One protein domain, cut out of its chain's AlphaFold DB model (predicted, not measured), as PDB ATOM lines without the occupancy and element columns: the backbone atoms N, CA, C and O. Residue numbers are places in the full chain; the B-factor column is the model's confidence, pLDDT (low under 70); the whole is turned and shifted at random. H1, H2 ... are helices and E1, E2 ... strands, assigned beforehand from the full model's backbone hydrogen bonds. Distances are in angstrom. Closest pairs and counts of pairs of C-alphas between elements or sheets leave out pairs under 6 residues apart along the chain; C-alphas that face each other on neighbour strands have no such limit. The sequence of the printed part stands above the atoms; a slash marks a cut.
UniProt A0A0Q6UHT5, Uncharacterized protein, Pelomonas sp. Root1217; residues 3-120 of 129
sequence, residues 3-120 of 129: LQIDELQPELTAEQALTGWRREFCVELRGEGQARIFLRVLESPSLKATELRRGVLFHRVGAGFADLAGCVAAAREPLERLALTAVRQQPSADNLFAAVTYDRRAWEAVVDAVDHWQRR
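What this domain is: This is residues 3 to 120 of the 129 residues of an uncharacterized protein of Pelomonas sp. Root1217 (UniProt A0A0Q6UHT5). A strongly twisted sheet of four strands forms a wall, with three helices, H3, H4 and H5, packed over one face of it; H4 and H5 fold back on each other as a helical hairpin, and H3 crosses near its end. On the other face is the short helix H2, beside the strands, while little H1 and the long loop of residues 86 to 103 lie toward the two far ends of the elongated outline. The printed part has 118 residues with five named helices and four named strands, in the order E1 H1 E2 E3 H2 E4 H3 H4 H5. The sheet runs E1 E3 E2 E4 and is mixed, and the class is mixed, helices and strands. The whole is compact, with a radius of gyration of the C-alphas of 14.6 A, and spans 47 by 29 by 22 A.

Where its parts are: The longest strand is E2, residues 22 to 31, which covers 26.8 A from C-alpha 22 at (259.906, 206.924, 118.278) to C-alpha 31 at (240.746, 188.893, 123.551). E3, residues 34 to 42, covers 24.5 A and bends by 53 degrees at residue 39. E4 is residues 56 to 61, 15.4 A long, and E1 is residues 3 to 5, beginning at C-alpha 3, (244.895, 195.009, 132.228). The longest helix is H5, residues 104 to 119, 22.9 A long, ending at C-alpha 119, (250.470, 217.624, 128.041). H4 is residues 76 to 85, 14.3 A long. The shorter helices are H1, residues 14 to 18, H2, residues 48 to 54, and H3, residues 68 to 74.

How they stand to each other: E2 and E3 form a hairpin, antiparallel at 158 degrees, with N 24 and O 40 at 2.9 A and N 28 and O 36 at 2.8 A, within hydrogen-bond range. On its other side E2 has E4, antiparallel at 154 degrees, with N 27 and O 57 at 2.8 A. E1 is parallel to E3 at 30 degrees, with N 37 and O 4 at 2.8 A. E1 and E4 are the edge strands. H3, H4 and H5 are on one face of the sheet, two layers, a sheet with helices on that face. H5 lies over E4, along it at 21 degrees on the local plane, at a height over the sheet of 9.5 A; the closest C-alphas are those of His 59 and Val 111, 6.6 A apart. H4 lies over E3, across it at 66 degrees on the local plane, at a height of 8.9 A; the closest C-alphas are those of Gln 34 and Ala 83, 5.6 A apart. H4 and H5 are a helical hairpin: H5 touches H4 with residues 104 to 110 alone, at a shallow tilt of 24 degrees, opposite ways, closest at the C-alphas of Pro 78 and Ala 106, 5.2 A. H3 lies over E3, slantwise at 44 degrees on the local plane, and touches H5 at a steep tilt of 66 degrees, closest at the C-alphas of Cys 71 and Trp 117, 6.3 A. H2 is on the opposite face, over none of the strands, at a height of 5.3 A; E3, H2 and E4 make a split strand-helix-strand unit, two strands running the same way with E2 between them, its crossover right-handed. H1 is only just on the sheet, with 5 pairs of C-alphas within 10 A, and only grazes it with residues 16 to 17. In H2, H3, H4 and H5 every O i to N i+4 pair is within hydrogen-bond range; in H1 0 of 1 is, and 1 of 2 O i to N i+3 pairs.

The domain as a whole: The two C-alphas farthest apart are those of Ala 14 and Ala 93, 47.4 A. The printed part has no cut. The link from H4 to H5, 18 residues, is long. The mean pLDDT of the printed part is 86.4, and residues 49, 52 and 90 to 98 are under 70.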
ATOM      1  N   LEU A   3     243.879 194.159 132.837       92.69
ATOM      2  CA  LEU A   3     244.895 195.009 132.228       92.69
ATOM      3  C   LEU A   3     246.250 194.649 132.841       92.69
ATOM      4  O   LEU A   3     246.490 194.914 134.017       92.69
ATOM      5  N   GLN A   4     247.123 194.028 132.053       95.25
ATOM      6  CA  GLN A   4     248.502 193.758 132.450       95.25
ATOM      7  C   GLN A   4     249.373 194.946 132.040       95.25
ATOM      8  O   GLN A   4     249.485 195.233 130.851       95.25
ATOM      9  N   ILE A   5     250.009 195.615 132.998       95.56
ATOM     10  CA  ILE A   5     250.958 196.698 132.720       95.56
ATOM     11  C   ILE A   5     252.365 196.105 132.732       95.56
ATOM     12  O   ILE A   5     252.739 195.426 133.684       95.56
ATOM     13  N   ASP A   6     253.125 196.333 131.669       93.00
ATOM     14  CA  ASP A   6     254.555 196.049 131.649       93.00
ATOM     15  C   ASP A   6     255.311 197.228 132.264       93.00
ATOM     16  O   ASP A   6     255.189 198.361 131.800       93.00
ATOM     17  N   GLU A   7     256.065 196.970 133.327       83.75
ATOM     18  CA  GLU A   7     256.767 198.009 134.084       83.75
ATOM     19  C   GLU A   7     258.020 198.524 133.369       83.75
ATOM     20  O   GLU A   7     258.555 199.569 133.745       83.75
ATOM     21  N   LEU A   8     258.481 197.835 132.318       86.25
ATOM     22  CA  LEU A   8     259.582 198.312 131.493       86.25
ATOM     23  C   LEU A   8     259.210 199.644 130.830       86.25
ATOM     24  O   LEU A   8     258.303 199.734 130.000       86.25
ATOM     25  N   GLN A   9     259.970 200.686 131.165       83.88
ATOM     26  CA  GLN A   9     259.844 202.019 130.585       83.88
ATOM     27  C   GLN A   9     261.066 202.329 129.714       83.88
ATOM     28  O   GLN A   9     261.896 203.141 130.111       83.88
ATOM     29  N   PRO A  10     261.199 201.721 128.518       84.75
ATOM     30  CA  PRO A  10     262.298 202.036 127.613       84.75
ATOM     31  C   PRO A  10     262.274 203.526 127.281       84.75
ATOM     32  O   PRO A  10     261.230 204.052 126.890       84.75
ATOM     33  N   GLU A  11     263.396 204.209 127.473       82.56
ATOM     34  CA  GLU A  11     263.550 205.640 127.219       82.56
ATOM     35  C   GLU A  11     264.116 205.883 125.817       82.56
ATOM     36  O   GLU A  11     264.853 205.059 125.276       82.56
ATOM     37  N   LEU A  12     263.771 207.026 125.221       81.38
ATOM     38  CA  LEU A  12     264.493 207.525 124.053       81.38
ATOM     39  C   LEU A  12     265.722 208.275 124.550       81.38
ATOM     40  O   LEU A  12     265.588 209.282 125.246       81.38
ATOM     41  N   THR A  13     266.906 207.820 124.157       81.38
ATOM     42  CA  THR A  13     268.123 208.613 124.362       81.38
ATOM     43  C   THR A  13     268.052 209.920 123.563       81.38
ATOM     44  O   THR A  13     267.336 210.017 122.560       81.38
ATOM     45  N   ALA A  14     268.815 210.933 123.984       77.56
ATOM     46  CA  ALA A  14     268.882 212.212 123.274       77.56
ATOM     47  C   ALA A  14     269.322 212.038 121.809       77.56
ATOM     48  O   ALA A  14     268.789 212.698 120.925       77.56
ATOM     49  N   GLU A  15     270.243 211.108 121.550       81.12
ATOM     50  CA  GLU A  15     270.709 210.777 120.202       81.12
ATOM     51  C   GLU A  15     269.602 210.131 119.355       81.12
ATOM     52  O   GLU A  15     269.330 210.585 118.244       81.12
ATOM     53  N   GLN A  16     268.884 209.140 119.895       82.81
ATOM     54  CA  GLN A  16     267.757 208.499 119.203       82.81
ATOM     55  C   GLN A  16     266.627 209.487 118.894       82.81
ATOM     56  O   GLN A  16     266.034 209.454 117.815       82.81
ATOM     57  N   ALA A  17     266.342 210.413 119.814       75.75
ATOM     58  CA  ALA A  17     265.331 211.445 119.600       75.75
ATOM     59  C   ALA A  17     265.631 212.337 118.375       75.75
ATOM     60  O   ALA A  17     264.698 212.886 117.787       75.75
ATOM     61  N   LEU A  18     266.902 212.448 117.967       80.56
ATOM     62  CA  LEU A  18     267.340 213.216 116.797       80.56
ATOM     63  C   LEU A  18     267.344 212.402 115.492       80.56
ATOM     64  O   LEU A  18     267.344 212.993 114.415       80.56
ATOM     65  N   THR A  19     267.303 211.068 115.555       79.56
ATOM     66  CA  THR A  19     267.468 210.172 114.391       79.56
ATOM     67  C   THR A  19     266.160 209.541 113.906       79.56
ATOM     68  O   THR A  19     266.154 208.528 113.214       79.56
ATOM     69  N   GLY A  20     265.016 210.152 114.232       77.94
ATOM     70  CA  GLY A  20     263.702 209.708 113.750       77.94
ATOM     71  C   GLY A  20     263.093 208.535 114.525       77.94
ATOM     72  O   GLY A  20     261.955 208.150 114.219       77.94
ATOM     73  N   TRP A  21     263.790 208.037 115.555       86.75
ATOM     74  CA  TRP A  21     263.264 207.039 116.481       86.75
ATOM     75  C   TRP A  21     262.030 207.560 117.215       86.75
ATOM     76  O   TRP A  21     261.802 208.763 117.389       86.75
ATOM     77  N   ARG A  22     261.191 206.625 117.652       87.31
ATOM     78  CA  ARG A  22     259.906 206.924 118.278       87.31
ATOM     79  C   ARG A  22     259.702 206.063 119.503       87.31
ATOM     80  O   ARG A  22     260.126 204.913 119.547       87.31
ATOM     81  N   ARG A  23     258.982 206.628 120.463       91.25
ATOM     82  CA  ARG A  23     258.433 205.911 121.602       91.25
ATOM     83  C   ARG A  23     256.936 205.777 121.399       91.25
ATOM     84  O   ARG A  23     256.277 206.726 120.964       91.25
ATOM     85  N   GLU A  24     256.405 204.600 121.674       93.56
ATOM     86  CA  GLU A  24     254.994 204.293 121.478       93.56
ATOM     87  C   GLU A  24     254.383 203.744 122.764       93.56
ATOM     88  O   GLU A  24     254.987 202.906 123.434       93.56
ATOM     89  N   PHE A  25     253.177 204.217 123.076       95.12
ATOM     90  CA  PHE A  25     252.249 203.573 123.996       95.12
ATOM     91  C   PHE A  25     251.507 202.483 123.237       95.12
ATOM     92  O   PHE A  25     250.867 202.769 122.222       95.12
ATOM     93  N   CYS A  26     251.597 201.246 123.711       95.12
ATOM     94  CA  CYS A  26     251.066 200.079 123.026       95.12
ATOM     95  C   CYS A  26     250.013 199.365 123.867       95.12
ATOM     96  O   CYS A  26     250.183 199.179 125.070       95.12
ATOM     97  N   VAL A  27     248.955 198.910 123.197       95.81
ATOM     98  CA  VAL A  27     247.911 198.047 123.749       95.81
ATOM     99  C   VAL A  27     247.845 196.785 122.896       95.81
ATOM    100  O   VAL A  27     247.381 196.815 121.759       95.81
ATOM    101  N   GLU A  28     248.319 195.671 123.443       94.31
ATOM    102  CA  GLU A  28     248.137 194.340 122.869       94.31
ATOM    103  C   GLU A  28     246.798 193.773 123.344       94.31
ATOM    104  O   GLU A  28     246.631 193.416 124.510       94.31
ATOM    105  N   LEU A  29     245.846 193.671 122.422       92.12
ATOM    106  CA  LEU A  29     244.534 193.083 122.644       92.12
ATOM    107  C   LEU A  29     244.642 191.560 122.565       92.12
ATOM    108  O   LEU A  29     244.933 190.987 121.512       92.12
ATOM    109  N   ARG A  30     244.421 190.883 123.692       88.00
ATOM    110  CA  ARG A  30     244.538 189.418 123.795       88.00
ATOM    111  C   ARG A  30     243.208 188.697 123.587       88.00
ATOM    112  O   ARG A  30     243.221 187.506 123.313       88.00
ATOM    113  N   GLY A  31     242.101 189.440 123.578       81.06
ATOM    114  CA  GLY A  31     240.746 188.893 123.551       81.06
ATOM    115  C   GLY A  31     240.224 188.640 124.965       81.06
ATOM    116  O   GLY A  31     240.958 188.805 125.937       81.06
ATOM    117  N   GLU A  32     238.942 188.287 125.077       84.06
ATOM    118  CA  GLU A  32     238.308 187.873 126.344       84.06
ATOM    119  C   GLU A  32     238.429 188.909 127.482       84.06
ATOM    120  O   GLU A  32     238.543 188.571 128.662       84.06
ATOM    121  N   GLY A  33     238.429 190.206 127.150       88.94
ATOM    122  CA  GLY A  33     238.589 191.261 128.155       88.94
ATOM    123  C   GLY A  33     240.003 191.349 128.739       88.94
ATOM    124  O   GLY A  33     240.173 191.820 129.868       88.94
ATOM    125  N   GLN A  34     241.016 190.876 128.010       91.81
ATOM    126  CA  GLN A  34     242.419 190.966 128.402       91.81
ATOM    127  C   GLN A  34     243.208 191.871 127.455       91.81
ATOM    128  O   GLN A  34     243.120 191.762 126.226       91.81
ATOM    129  N   ALA A  35     244.040 192.730 128.038       94.75
ATOM    130  CA  ALA A  35     244.991 193.541 127.296       94.75
ATOM    131  C   ALA A  35     246.316 193.665 128.052       94.75
ATOM    132  O   ALA A  35     246.336 193.761 129.282       94.75
ATOM    133  N   ARG A  36     247.423 193.697 127.307       95.75
ATOM    134  CA  ARG A  36     248.733 194.096 127.832       95.75
ATOM    135  C   ARG A  36     249.049 195.511 127.371       95.75
ATOM    136  O   ARG A  36     248.965 195.803 126.181       95.75
ATOM    137  N   ILE A  37     249.441 196.361 128.308       97.00
ATOM    138  CA  ILE A  37     249.872 197.731 128.062       97.00
ATOM    139  C   ILE A  37     251.368 197.823 128.314       97.00
ATOM    140  O   ILE A  37     251.852 197.367 129.346       97.00
ATOM    141  N   PHE A  38     252.100 198.404 127.373       95.50
ATOM    142  CA  PHE A  38     253.548 198.540 127.467       95.50
ATOM    143  C   PHE A  38     254.040 199.729 126.646       95.50
ATOM    144  O   PHE A  38     253.325 200.256 125.789       95.50
ATOM    145  N   LEU A  39     255.280 200.136 126.901       94.31
ATOM    146  CA  LEU A  39     255.996 201.091 126.067       94.31
ATOM    147  C   LEU A  39     257.012 200.360 125.195       94.31
ATOM    148  O   LEU A  39     257.609 199.368 125.608       94.31
ATOM    149  N   ARG A  40     257.257 200.887 123.999       92.12
ATOM    150  CA  ARG A  40     258.371 200.445 123.154       92.12
ATOM    151  C   ARG A  40     259.070 201.615 122.494       92.12
ATOM    152  O   ARG A  40     258.486 202.685 122.328       92.12
ATOM    153  N   VAL A  41     260.310 201.373 122.096       90.88
ATOM    154  CA  VAL A  41     261.149 202.304 121.346       90.88
ATOM    155  C   VAL A  41     261.502 201.642 120.018       90.88
ATOM    156  O   VAL A  41     261.883 200.474 119.991       90.88
ATOM    157  N   LEU A  42     261.300 202.361 118.917       88.00
ATOM    158  CA  LEU A  42     261.447 201.843 117.560       88.00
ATOM    159  C   LEU A  42     262.231 202.823 116.693       88.00
ATOM    160  O   LEU A  42     261.967 204.025 116.715       88.00
ATOM    161  N   GLU A  43     263.132 202.281 115.884       83.44
ATOM    162  CA  GLU A  43     263.867 203.025 114.860       83.44
ATOM    163  C   GLU A  43     262.991 203.345 113.644       83.44
ATOM    164  O   GLU A  43     262.982 204.463 113.135       83.44
ATOM    165  N   SER A  44     262.201 202.366 113.201       77.62
ATOM    166  CA  SER A  44     261.315 202.484 112.042       77.62
ATOM    167  C   SER A  44     259.848 202.593 112.468       77.62
ATOM    168  O   SER A  44     259.447 201.979 113.459       77.62
ATOM    169  N   PRO A  45     259.012 203.352 111.733       70.12
ATOM    170  CA  PRO A  45     257.612 203.522 112.086       70.12
ATOM    171  C   PRO A  45     256.850 202.199 112.014       70.12
ATOM    172  O   PRO A  45     256.930 201.462 111.030       70.12
ATOM    173  N   SER A  46     256.036 201.949 113.036       73.31
ATOM    174  CA  SER A  46     255.092 200.840 113.054       73.31
ATOM    175  C   SER A  46     254.125 200.920 111.873       73.31
ATOM    176  O   SER A  46     253.415 201.913 111.680       73.31
ATOM    177  N   LEU A  47     254.051 199.844 111.090       74.75
ATOM    178  CA  LEU A  47     253.046 199.709 110.043       74.75
ATOM    179  C   LEU A  47     251.730 199.264 110.681       74.75
ATOM    180  O   LEU A  47     251.616 198.129 111.147       74.75
ATOM    181  N   LYS A  48     250.720 200.146 110.661       70.81
ATOM    182  CA  LYS A  48     249.396 199.892 111.261       70.81
ATOM    183  C   LYS A  48     248.834 198.518 110.889       70.81
ATOM    184  O   LYS A  48     248.367 197.810 111.767       70.81
ATOM    185  N   ALA A  49     248.929 198.108 109.623       64.88
ATOM    186  CA  ALA A  49     248.419 196.812 109.169       64.88
ATOM    187  C   ALA A  49     249.140 195.608 109.811       64.88
ATOM    188  O   ALA A  49     248.489 194.639 110.195       64.88
ATOM    189  N   THR A  50     250.466 195.665 109.959       72.75
ATOM    190  CA  THR A  50     251.266 194.589 110.575       72.75
ATOM    191  C   THR A  50     250.975 194.460 112.066       72.75
ATOM    192  O   THR A  50     250.816 193.355 112.577       72.75
ATOM    193  N   GLU A  51     250.855 195.586 112.760       74.31
ATOM    194  CA  GLU A  51     250.600 195.592 114.200       74.31
ATOM    195  C   GLU A  51     249.148 195.221 114.519       74.31
ATOM    196  O   GLU A  51     248.903 194.423 115.420       74.31
ATOM    197  N   LEU A  52     248.189 195.652 113.693       69.69
ATOM    198  CA  LEU A  52     246.800 195.193 113.787       69.69
ATOM    199  C   LEU A  52     246.678 193.675 113.592       69.69
ATOM    200  O   LEU A  52     245.902 193.037 114.300       69.69
ATOM    201  N   ARG A  53     247.490 193.061 112.716       70.44
ATOM    202  CA  ARG A  53     247.578 191.589 112.602       70.44
ATOM    203  C   ARG A  53     248.122 190.912 113.865       70.44
ATOM    204  O   ARG A  53     247.873 189.734 114.074       70.44
ATOM    205  N   ARG A  54     248.856 191.626 114.715       76.12
ATOM    206  CA  ARG A  54     249.323 191.123 116.017       76.12
ATOM    207  C   ARG A  54     248.330 191.424 117.146       76.12
ATOM    208  O   ARG A  54     248.485 190.913 118.253       76.12
ATOM    209  N   GLY A  55     247.288 192.205 116.857       85.00
ATOM    210  CA  GLY A  55     246.362 192.740 117.851       85.00
ATOM    211  C   GLY A  55     246.955 193.905 118.643       85.00
ATOM    212  O   GLY A  55     246.501 194.168 119.748       85.00
ATOM    213  N   VAL A  56     247.977 194.582 118.113       91.12
ATOM    214  CA  VAL A  56     248.650 195.700 118.776       91.12
ATOM    215  C   VAL A  56     248.146 197.021 118.206       91.12
ATOM    216  O   VAL A  56     248.334 197.333 117.027       91.12
ATOM    217  N   LEU A  57     247.525 197.813 119.072       93.25
ATOM    218  CA  LEU A  57     247.240 199.223 118.843       93.25
ATOM    219  C   LEU A  57     248.367 200.051 119.445       93.25
ATOM    220  O   LEU A  57     248.927 199.685 120.478       93.25
ATOM    221  N   PHE A  58     248.726 201.153 118.796       93.88
ATOM    222  CA  PHE A  58     249.823 201.992 119.256       93.88
ATOM    223  C   PHE A  58     249.550 203.468 118.999       93.88
ATOM    224  O   PHE A  58     248.948 203.845 117.989       93.88
ATOM    225  N   HIS A  59     250.035 204.300 119.913       94.06
ATOM    226  CA  HIS A  59     250.011 205.751 119.808       94.06
ATOM    227  C   HIS A  59     251.390 206.319 120.124       94.06
ATOM    228  O   HIS A  59     252.084 205.825 121.014       94.06
ATOM    229  N   ARG A  60     251.814 207.344 119.382       91.69
ATOM    230  CA  ARG A  60     253.127 207.959 119.597       91.69
ATOM    231  C   ARG A  60     253.107 208.742 120.906       91.69
ATOM    232  O   ARG A  60     252.194 209.526 121.142       91.69
ATOM    233  N   VAL A  61     254.161 208.587 121.697       91.56
ATOM    234  CA  VAL A  61     254.391 209.400 122.892       91.56
ATOM    235  C   VAL A  61     255.707 210.168 122.776       91.56
ATOM    236  O   VAL A  61     256.648 209.739 122.101       91.56
ATOM    237  N   GLY A  62     255.758 211.349 123.388       85.69
ATOM    238  CA  GLY A  62     256.953 212.187 123.432       85.69
ATOM    239  C   GLY A  62     258.053 211.612 124.330       85.69
ATOM    240  O   GLY A  62     257.810 210.747 125.172       85.69
ATOM    241  N   ALA A  63     259.270 212.145 124.189       80.62
ATOM    242  CA  ALA A  63     260.411 211.764 125.027       80.62
ATOM    243  C   ALA A  63     260.159 212.026 126.525       80.62
ATOM    244  O   ALA A  63     260.593 211.245 127.361       80.62
ATOM    245  N   GLY A  64     259.393 213.073 126.855       80.00
ATOM    246  CA  GLY A  64     259.004 213.409 128.228       80.00
ATOM    247  C   GLY A  64     257.840 212.591 128.800       80.00
ATOM    248  O   GLY A  64     257.390 212.891 129.901       80.00
ATOM    249  N   PHE A  65     257.314 211.597 128.072       87.69
ATOM    250  CA  PHE A  65     256.311 210.693 128.634       87.69
ATOM    251  C   PHE A  65     256.923 209.912 129.798       87.69
ATOM    252  O   PHE A  65     257.960 209.270 129.651       87.69
ATOM    253  N   ALA A  66     256.265 209.935 130.945       85.31
ATOM    254  CA  ALA A  66     256.678 209.195 132.123       85.31
ATOM    255  C   ALA A  66     255.442 208.629 132.818       85.31
ATOM    256  O   ALA A  66     254.318 209.074 132.560       85.31
ATOM    257  N   ASP A  67     255.678 207.676 133.718       90.50
ATOM    258  CA  ASP A  67     254.644 207.082 134.564       90.50
ATOM    259  C   ASP A  67     253.545 206.373 133.751       90.50
ATOM    260  O   ASP A  67     252.400 206.822 133.637       90.50
ATOM    261  N   LEU A  68     253.913 205.225 133.167       93.88
ATOM    262  CA  LEU A  68     252.971 204.378 132.432       93.88
ATOM    263  C   LEU A  68     251.790 203.947 133.314       93.88
ATOM    264  O   LEU A  68     250.651 203.955 132.849       93.88
ATOM    265  N   ALA A  69     252.047 203.593 134.575       93.69
ATOM    266  CA  ALA A  69     251.016 203.131 135.499       93.69
ATOM    267  C   ALA A  69     249.982 204.228 135.794       93.69
ATOM    268  O   ALA A  69     248.779 203.971 135.716       93.69
ATOM    269  N   GLY A  70     250.429 205.460 136.055       94.19
ATOM    270  CA  GLY A  70     249.551 206.614 136.225       94.19
ATOM    271  C   GLY A  70     248.746 206.935 134.966       94.19
ATOM    272  O   GLY A  70     247.539 207.167 135.051       94.19
ATOM    273  N   CYS A  71     249.372 206.863 133.786       95.19
ATOM    274  CA  CYS A  71     248.671 207.037 132.513       95.19
ATOM    275  C   CYS A  71     247.583 205.969 132.307       95.19
ATOM    276  O   CYS A  71     246.467 206.296 131.907       95.19
ATOM    277  N   VAL A  72     247.882 204.698 132.600       96.00
ATOM    278  CA  VAL A  72     246.909 203.596 132.520       96.00
ATOM    279  C   VAL A  72     245.772 203.791 133.517       96.00
ATOM    280  O   VAL A  72     244.619 203.557 133.168       96.00
ATOM    281  N   ALA A  73     246.064 204.258 134.732       95.75
ATOM    282  CA  ALA A  73     245.036 204.572 135.717       95.75
ATOM    283  C   ALA A  73     244.104 205.698 135.234       95.75
ATOM    284  O   ALA A  73     242.889 205.588 135.387       95.75
ATOM    285  N   ALA A  74     244.651 206.744 134.603       95.38
ATOM    286  CA  ALA A  74     243.871 207.845 134.038       95.38
ATOM    287  C   ALA A  74     243.044 207.429 132.807       95.38
ATOM    288  O   ALA A  74     241.934 207.917 132.619       95.38
ATOM    289  N   ALA A  75     243.560 206.509 131.991       96.81
ATOM    290  CA  ALA A  75     242.889 205.971 130.808       96.81
ATOM    291  C   ALA A  75     242.115 204.667 131.090       96.81
ATOM    292  O   ALA A  75     241.783 203.940 130.151       96.81
ATOM    293  N   ARG A  76     241.839 204.337 132.361       96.12
ATOM    294  CA  ARG A  76     241.317 203.018 132.751       96.12
ATOM    295  C   ARG A  76     240.008 202.674 132.050       96.12
ATOM    296  O   ARG A  76     239.951 201.649 131.383       96.12
ATOM    297  N   GLU A  77     238.985 203.520 132.161       96.19
ATOM    298  CA  GLU A  77     237.665 203.245 131.574       96.19
ATOM    299  C   GLU A  77     237.720 202.969 130.054       96.19
ATOM    300  O   GLU A  77     237.194 201.937 129.618       96.19
ATOM    301  N   PRO A  78     238.360 203.810 129.214       96.94
ATOM    302  CA  PRO A  78     238.437 203.520 127.786       96.94
ATOM    303  C   PRO A  78     239.324 202.305 127.464       96.94
ATOM    304  O   PRO A  78     238.981 201.556 126.550       96.94
ATOM    305  N   LEU A  79     240.404 202.041 128.217       96.94
ATOM    306  CA  LEU A  79     241.235 200.832 128.049       96.94
ATOM    307  C   LEU A  79     240.453 199.552 128.352       96.94
ATOM    308  O   LEU A  79     240.563 198.552 127.645       96.94
ATOM    309  N   GLU A  80     239.652 199.600 129.402       95.69
ATOM    310  CA  GLU A  80     238.764 198.531 129.814       95.69
ATOM    311  C   GLU A  80     237.696 198.251 128.745       95.69
ATOM    312  O   GLU A  80     237.581 197.127 128.251       95.69
ATOM    313  N   ARG A  81     236.985 199.281 128.272       94.69
ATOM    314  CA  ARG A  81     236.024 199.132 127.165       94.69
ATOM    315  C   ARG A  81     236.679 198.575 125.901       94.69
ATOM    316  O   ARG A  81     236.106 197.718 125.222       94.69
ATOM    317  N   LEU A  82     237.883 199.041 125.587       94.50
ATOM    318  CA  LEU A  82     238.647 198.566 124.445       94.50
ATOM    319  C   LEU A  82     238.989 197.074 124.577       94.50
ATOM    320  O   LEU A  82     238.776 196.322 123.632       94.50
ATOM    321  N   ALA A  83     239.457 196.629 125.746       94.00
ATOM    322  CA  ALA A  83     239.755 195.220 126.005       94.00
ATOM    323  C   ALA A  83     238.496 194.340 125.952       94.00
ATOM    324  O   ALA A  83     238.544 193.226 125.432       94.00
ATOM    325  N   LEU A  84     237.366 194.835 126.464       93.69
ATOM    326  CA  LEU A  84     236.094 194.111 126.499       93.69
ATOM    327  C   LEU A  84     235.493 193.896 125.105       93.69
ATOM    328  O   LEU A  84     234.912 192.853 124.829       93.69
ATOM    329  N   THR A  85     235.634 194.886 124.227       91.75
ATOM    330  CA  THR A  85     235.114 194.829 122.851       91.75
ATOM    331  C   THR A  85     236.087 194.177 121.872       91.75
ATOM    332  O   THR A  85     235.729 193.937 120.718       91.75
ATOM    333  N   ALA A  86     237.312 193.882 122.314       90.06
ATOM    334  CA  ALA A  86     238.311 193.226 121.498       90.06
ATOM    335  C   ALA A  86     237.986 191.739 121.311       90.06
ATOM    336  O   ALA A  86     238.031 190.944 122.249       90.06
ATOM    337  N   VAL A  87     237.732 191.349 120.066       86.56
ATOM    338  CA  VAL A  87     237.480 189.963 119.670       86.56
ATOM    339  C   VAL A  87     238.584 189.521 118.723       86.56
ATOM    340  O   VAL A  87     238.755 190.105 117.651       86.56
ATOM    341  N   ARG A  88     239.329 188.477 119.108       80.06
ATOM    342  CA  ARG A  88     240.249 187.797 118.193       80.06
ATOM    343  C   ARG A  88     239.435 186.953 117.226       80.06
ATOM    344  O   ARG A  88     238.743 186.030 117.642       80.06
ATOM    345  N   GLN A  89     239.498 187.296 115.946       76.38
ATOM    346  CA  GLN A  89     238.836 186.512 114.910       76.38
ATOM    347  C   GLN A  89     239.709 185.289 114.611       76.38
ATOM    348  O   GLN A  89     240.931 185.409 114.485       76.38
ATOM    349  N   GLN A  90     239.093 184.113 114.508       67.56
ATOM    350  CA  GLN A  90     239.786 182.961 113.942       67.56
ATOM    351  C   GLN A  90     239.913 183.173 112.428       67.56
ATOM    352  O   GLN A  90     238.922 183.552 111.798       67.56
ATOM    353  N   PRO A  91     241.099 182.954 111.833       65.81
ATOM    354  CA  PRO A  91     241.253 183.026 110.387       65.81
ATOM    355  C   PRO A  91     240.254 182.094 109.697       65.81
ATOM    356  O   PRO A  91     240.152 180.919 110.053       65.81
ATOM    357  N   SER A  92     239.535 182.608 108.705       67.94
ATOM    358  CA  SER A  92     238.613 181.827 107.878       67.94
ATOM    359  C   SER A  92     238.850 182.109 106.395       67.94
ATOM    360  O   SER A  92     239.562 183.052 106.042       67.94
ATOM    361  N   ALA A  93     238.251 181.299 105.516       68.00
ATOM    362  CA  ALA A  93     238.336 181.497 104.067       68.00
ATOM    363  C   ALA A  93     237.842 182.893 103.631       68.00
ATOM    364  O   ALA A  93     238.403 183.479 102.708       68.00
ATOM    365  N   ASP A  94     236.862 183.449 104.351       63.28
ATOM    366  CA  ASP A  94     236.286 184.775 104.097       63.28
ATOM    367  C   ASP A  94     237.044 185.910 104.808       63.28
ATOM    368  O   ASP A  94     236.831 187.087 104.520       63.28
ATOM    369  N   ASN A  95     237.935 185.578 105.749       58.88
ATOM    370  CA  ASN A  95     238.686 186.552 106.531       58.88
ATOM    371  C   ASN A  95     240.104 186.058 106.840       58.88
ATOM    372  O   ASN A  95     240.451 185.688 107.964       58.88
ATOM    373  N   LEU A  96     240.945 186.098 105.807       58.53
ATOM    374  CA  LEU A  96     242.372 185.781 105.895       58.53
ATOM    375  C   LEU A  96     243.172 186.850 106.666       58.53
ATOM    376  O   LEU A  96     244.329 186.622 107.020       58.53
ATOM    377  N   PHE A  97     242.581 188.029 106.909       57.62
ATOM    378  CA  PHE A  97     243.282 189.217 107.397       57.62
ATOM    379  C   PHE A  97     242.457 190.062 108.379       57.62
ATOM    380  O   PHE A  97     242.275 191.260 108.175       57.62
ATOM    381  N   ALA A  98     242.044 189.492 109.504       55.75
ATOM    382  CA  ALA A  98     241.719 190.284 110.686       55.75
ATOM    383  C   ALA A  98     242.094 189.482 111.923       55.75
ATOM    384  O   ALA A  98     241.492 188.457 112.199       55.75
ATOM    385  N   ALA A  99     243.108 189.922 112.664       73.62
ATOM    386  CA  ALA A  99     243.500 189.215 113.881       73.62
ATOM    387  C   ALA A  99     242.682 189.660 115.101       73.62
ATOM    388  O   ALA A  99     242.511 188.879 116.029       73.62
ATOM    389  N   VAL A 100     242.164 190.898 115.096       78.44
ATOM    390  CA  VAL A 100     241.374 191.497 116.182       78.44
ATOM    391  C   VAL A 100     240.391 192.535 115.622       78.44
ATOM    392  O   VAL A 100     240.795 193.437 114.888       78.44
ATOM    393  N   THR A 101     239.119 192.449 116.010       86.62
ATOM    394  CA  THR A 101     238.117 193.525 115.887       86.62
ATOM    395  C   THR A 101     237.928 194.194 117.245       86.62
ATOM    396  O   THR A 101     237.981 193.500 118.252       86.62
ATOM    397  N   TYR A 102     237.716 195.509 117.300       90.19
ATOM    398  CA  TYR A 102     237.605 196.268 118.554       90.19
ATOM    399  C   TYR A 102     236.728 197.516 118.375       90.19
ATOM    400  O   TYR A 102     236.513 197.966 117.246       90.19
ATOM    401  N   ASP A 103     236.256 198.108 119.476       92.19
ATOM    402  CA  ASP A 103     235.578 199.408 119.437       92.19
ATOM    403  C   ASP A 103     236.578 200.533 119.132       92.19
ATOM    404  O   ASP A 103     237.398 200.939 119.962       92.19
ATOM    405  N   ARG A 104     236.486 201.072 117.914       91.81
ATOM    406  CA  ARG A 104     237.339 202.169 117.458       91.81
ATOM    407  C   ARG A 104     237.158 203.448 118.280       91.81
ATOM    408  O   ARG A 104     238.143 204.156 118.474       91.81
ATOM    409  N   ARG A 105     235.957 203.732 118.797       95.75
ATOM    410  CA  ARG A 105     235.721 204.912 119.648       95.75
ATOM    411  C   ARG A 105     236.385 204.754 121.009       95.75
ATOM    412  O   ARG A 105     236.922 205.723 121.535       95.75
ATOM    413  N   ALA A 106     236.400 203.536 121.555       95.62
ATOM    414  CA  ALA A 106     237.155 203.247 122.772       95.62
ATOM    415  C   ALA A 106     238.655 203.496 122.559       95.62
ATOM    416  O   ALA A 106     239.294 204.118 123.401       95.62
ATOM    417  N   TRP A 107     239.206 203.097 121.406       95.94
ATOM    418  CA  TRP A 107     240.601 203.397 121.070       95.94
ATOM    419  C   TRP A 107     240.878 204.902 120.942       95.94
ATOM    420  O   TRP A 107     241.875 205.382 121.470       95.94
ATOM    421  N   GLU A 108     240.004 205.661 120.283       97.38
ATOM    422  CA  GLU A 108     240.141 207.122 120.172       97.38
ATOM    423  C   GLU A 108     240.123 207.799 121.554       97.38
ATOM    424  O   GLU A 108     240.982 208.628 121.839       97.38
ATOM    425  N   ALA A 109     239.253 207.351 122.463       97.75
ATOM    426  CA  ALA A 109     239.235 207.838 123.841       97.75
ATOM    427  C   ALA A 109     240.515 207.485 124.632       97.75
ATOM    428  O   ALA A 109     240.970 208.285 125.451       97.75
ATOM    429  N   VAL A 110     241.128 206.316 124.384       97.62
ATOM    430  CA  VAL A 110     242.456 205.985 124.943       97.62
ATOM    431  C   VAL A 110     243.507 206.969 124.430       97.62
ATOM    432  O   VAL A 110     244.291 207.486 125.225       97.62
ATOM    433  N   VAL A 111     243.520 207.250 123.124       97.31
ATOM    434  CA  VAL A 111     244.456 208.206 122.511       97.31
ATOM    435  C   VAL A 111     244.307 209.592 123.136       97.31
ATOM    436  O   VAL A 111     245.311 210.173 123.547       97.31
ATOM    437  N   ASP A 112     243.078 210.083 123.291       97.38
ATOM    438  CA  ASP A 112     242.806 211.387 123.903       97.38
ATOM    439  C   ASP A 112     243.300 211.459 125.356       97.38
ATOM    440  O   ASP A 112     243.912 212.453 125.761       97.38
ATOM    441  N   ALA A 113     243.096 210.396 126.141       96.62
ATOM    442  CA  ALA A 113     243.581 210.320 127.517       96.62
ATOM    443  C   ALA A 113     245.119 210.316 127.593       96.62
ATOM    444  O   ALA A 113     245.700 211.019 128.424       96.62
ATOM    445  N   VAL A 114     245.789 209.576 126.703       95.94
ATOM    446  CA  VAL A 114     247.260 209.528 126.610       95.94
ATOM    447  C   VAL A 114     247.830 210.882 126.173       95.94
ATOM    448  O   VAL A 114     248.845 211.337 126.703       95.94
ATOM    449  N   ASP A 115     247.177 211.561 125.234       95.25
ATOM    450  CA  ASP A 115     247.547 212.906 124.797       95.25
ATOM    451  C   ASP A 115     247.372 213.939 125.911       95.25
ATOM    452  O   ASP A 115     248.245 214.784 126.131       95.25
ATOM    453  N   HIS A 116     246.262 213.866 126.644       94.19
ATOM    454  CA  HIS A 116     246.033 214.719 127.800       94.19
ATOM    455  C   HIS A 116     247.099 214.482 128.875       94.19
ATOM    456  O   HIS A 116     247.660 215.444 129.403       94.19
ATOM    457  N   TRP A 117     247.440 213.217 129.146       93.62
ATOM    458  CA  TRP A 117     248.487 212.847 130.096       93.62
ATOM    459  C   TRP A 117     249.837 213.470 129.736       93.62
ATOM    460  O   TRP A 117     250.467 214.104 130.579       93.62
ATOM    461  N   GLN A 118     250.246 213.369 128.470       90.69
ATOM    462  CA  GLN A 118     251.508 213.927 127.974       90.69
ATOM    463  C   GLN A 118     251.617 215.444 128.111       90.69
ATOM    464  O   GLN A 118     252.708 215.974 128.303       90.69
ATOM    465  N   ARG A 119     250.497 216.156 127.974       89.50
ATOM    466  CA  ARG A 119     250.470 217.624 128.041       89.50
ATOM    467  C   ARG A 119     250.446 218.148 129.472       89.50
ATOM    468  O   ARG A 119     250.614 219.353 129.674       89.50
ATOM    469  N   ARG A 120     250.233 217.285 130.470       81.94
ATOM    470  CA  ARG A 120     250.299 217.696 131.872       81.94
ATOM    471  C   ARG A 120     251.699 218.214 132.175       81.94
ATOM    472  O   ARG A 120     252.694 217.520 131.985       81.94
TER     473      ARG A 120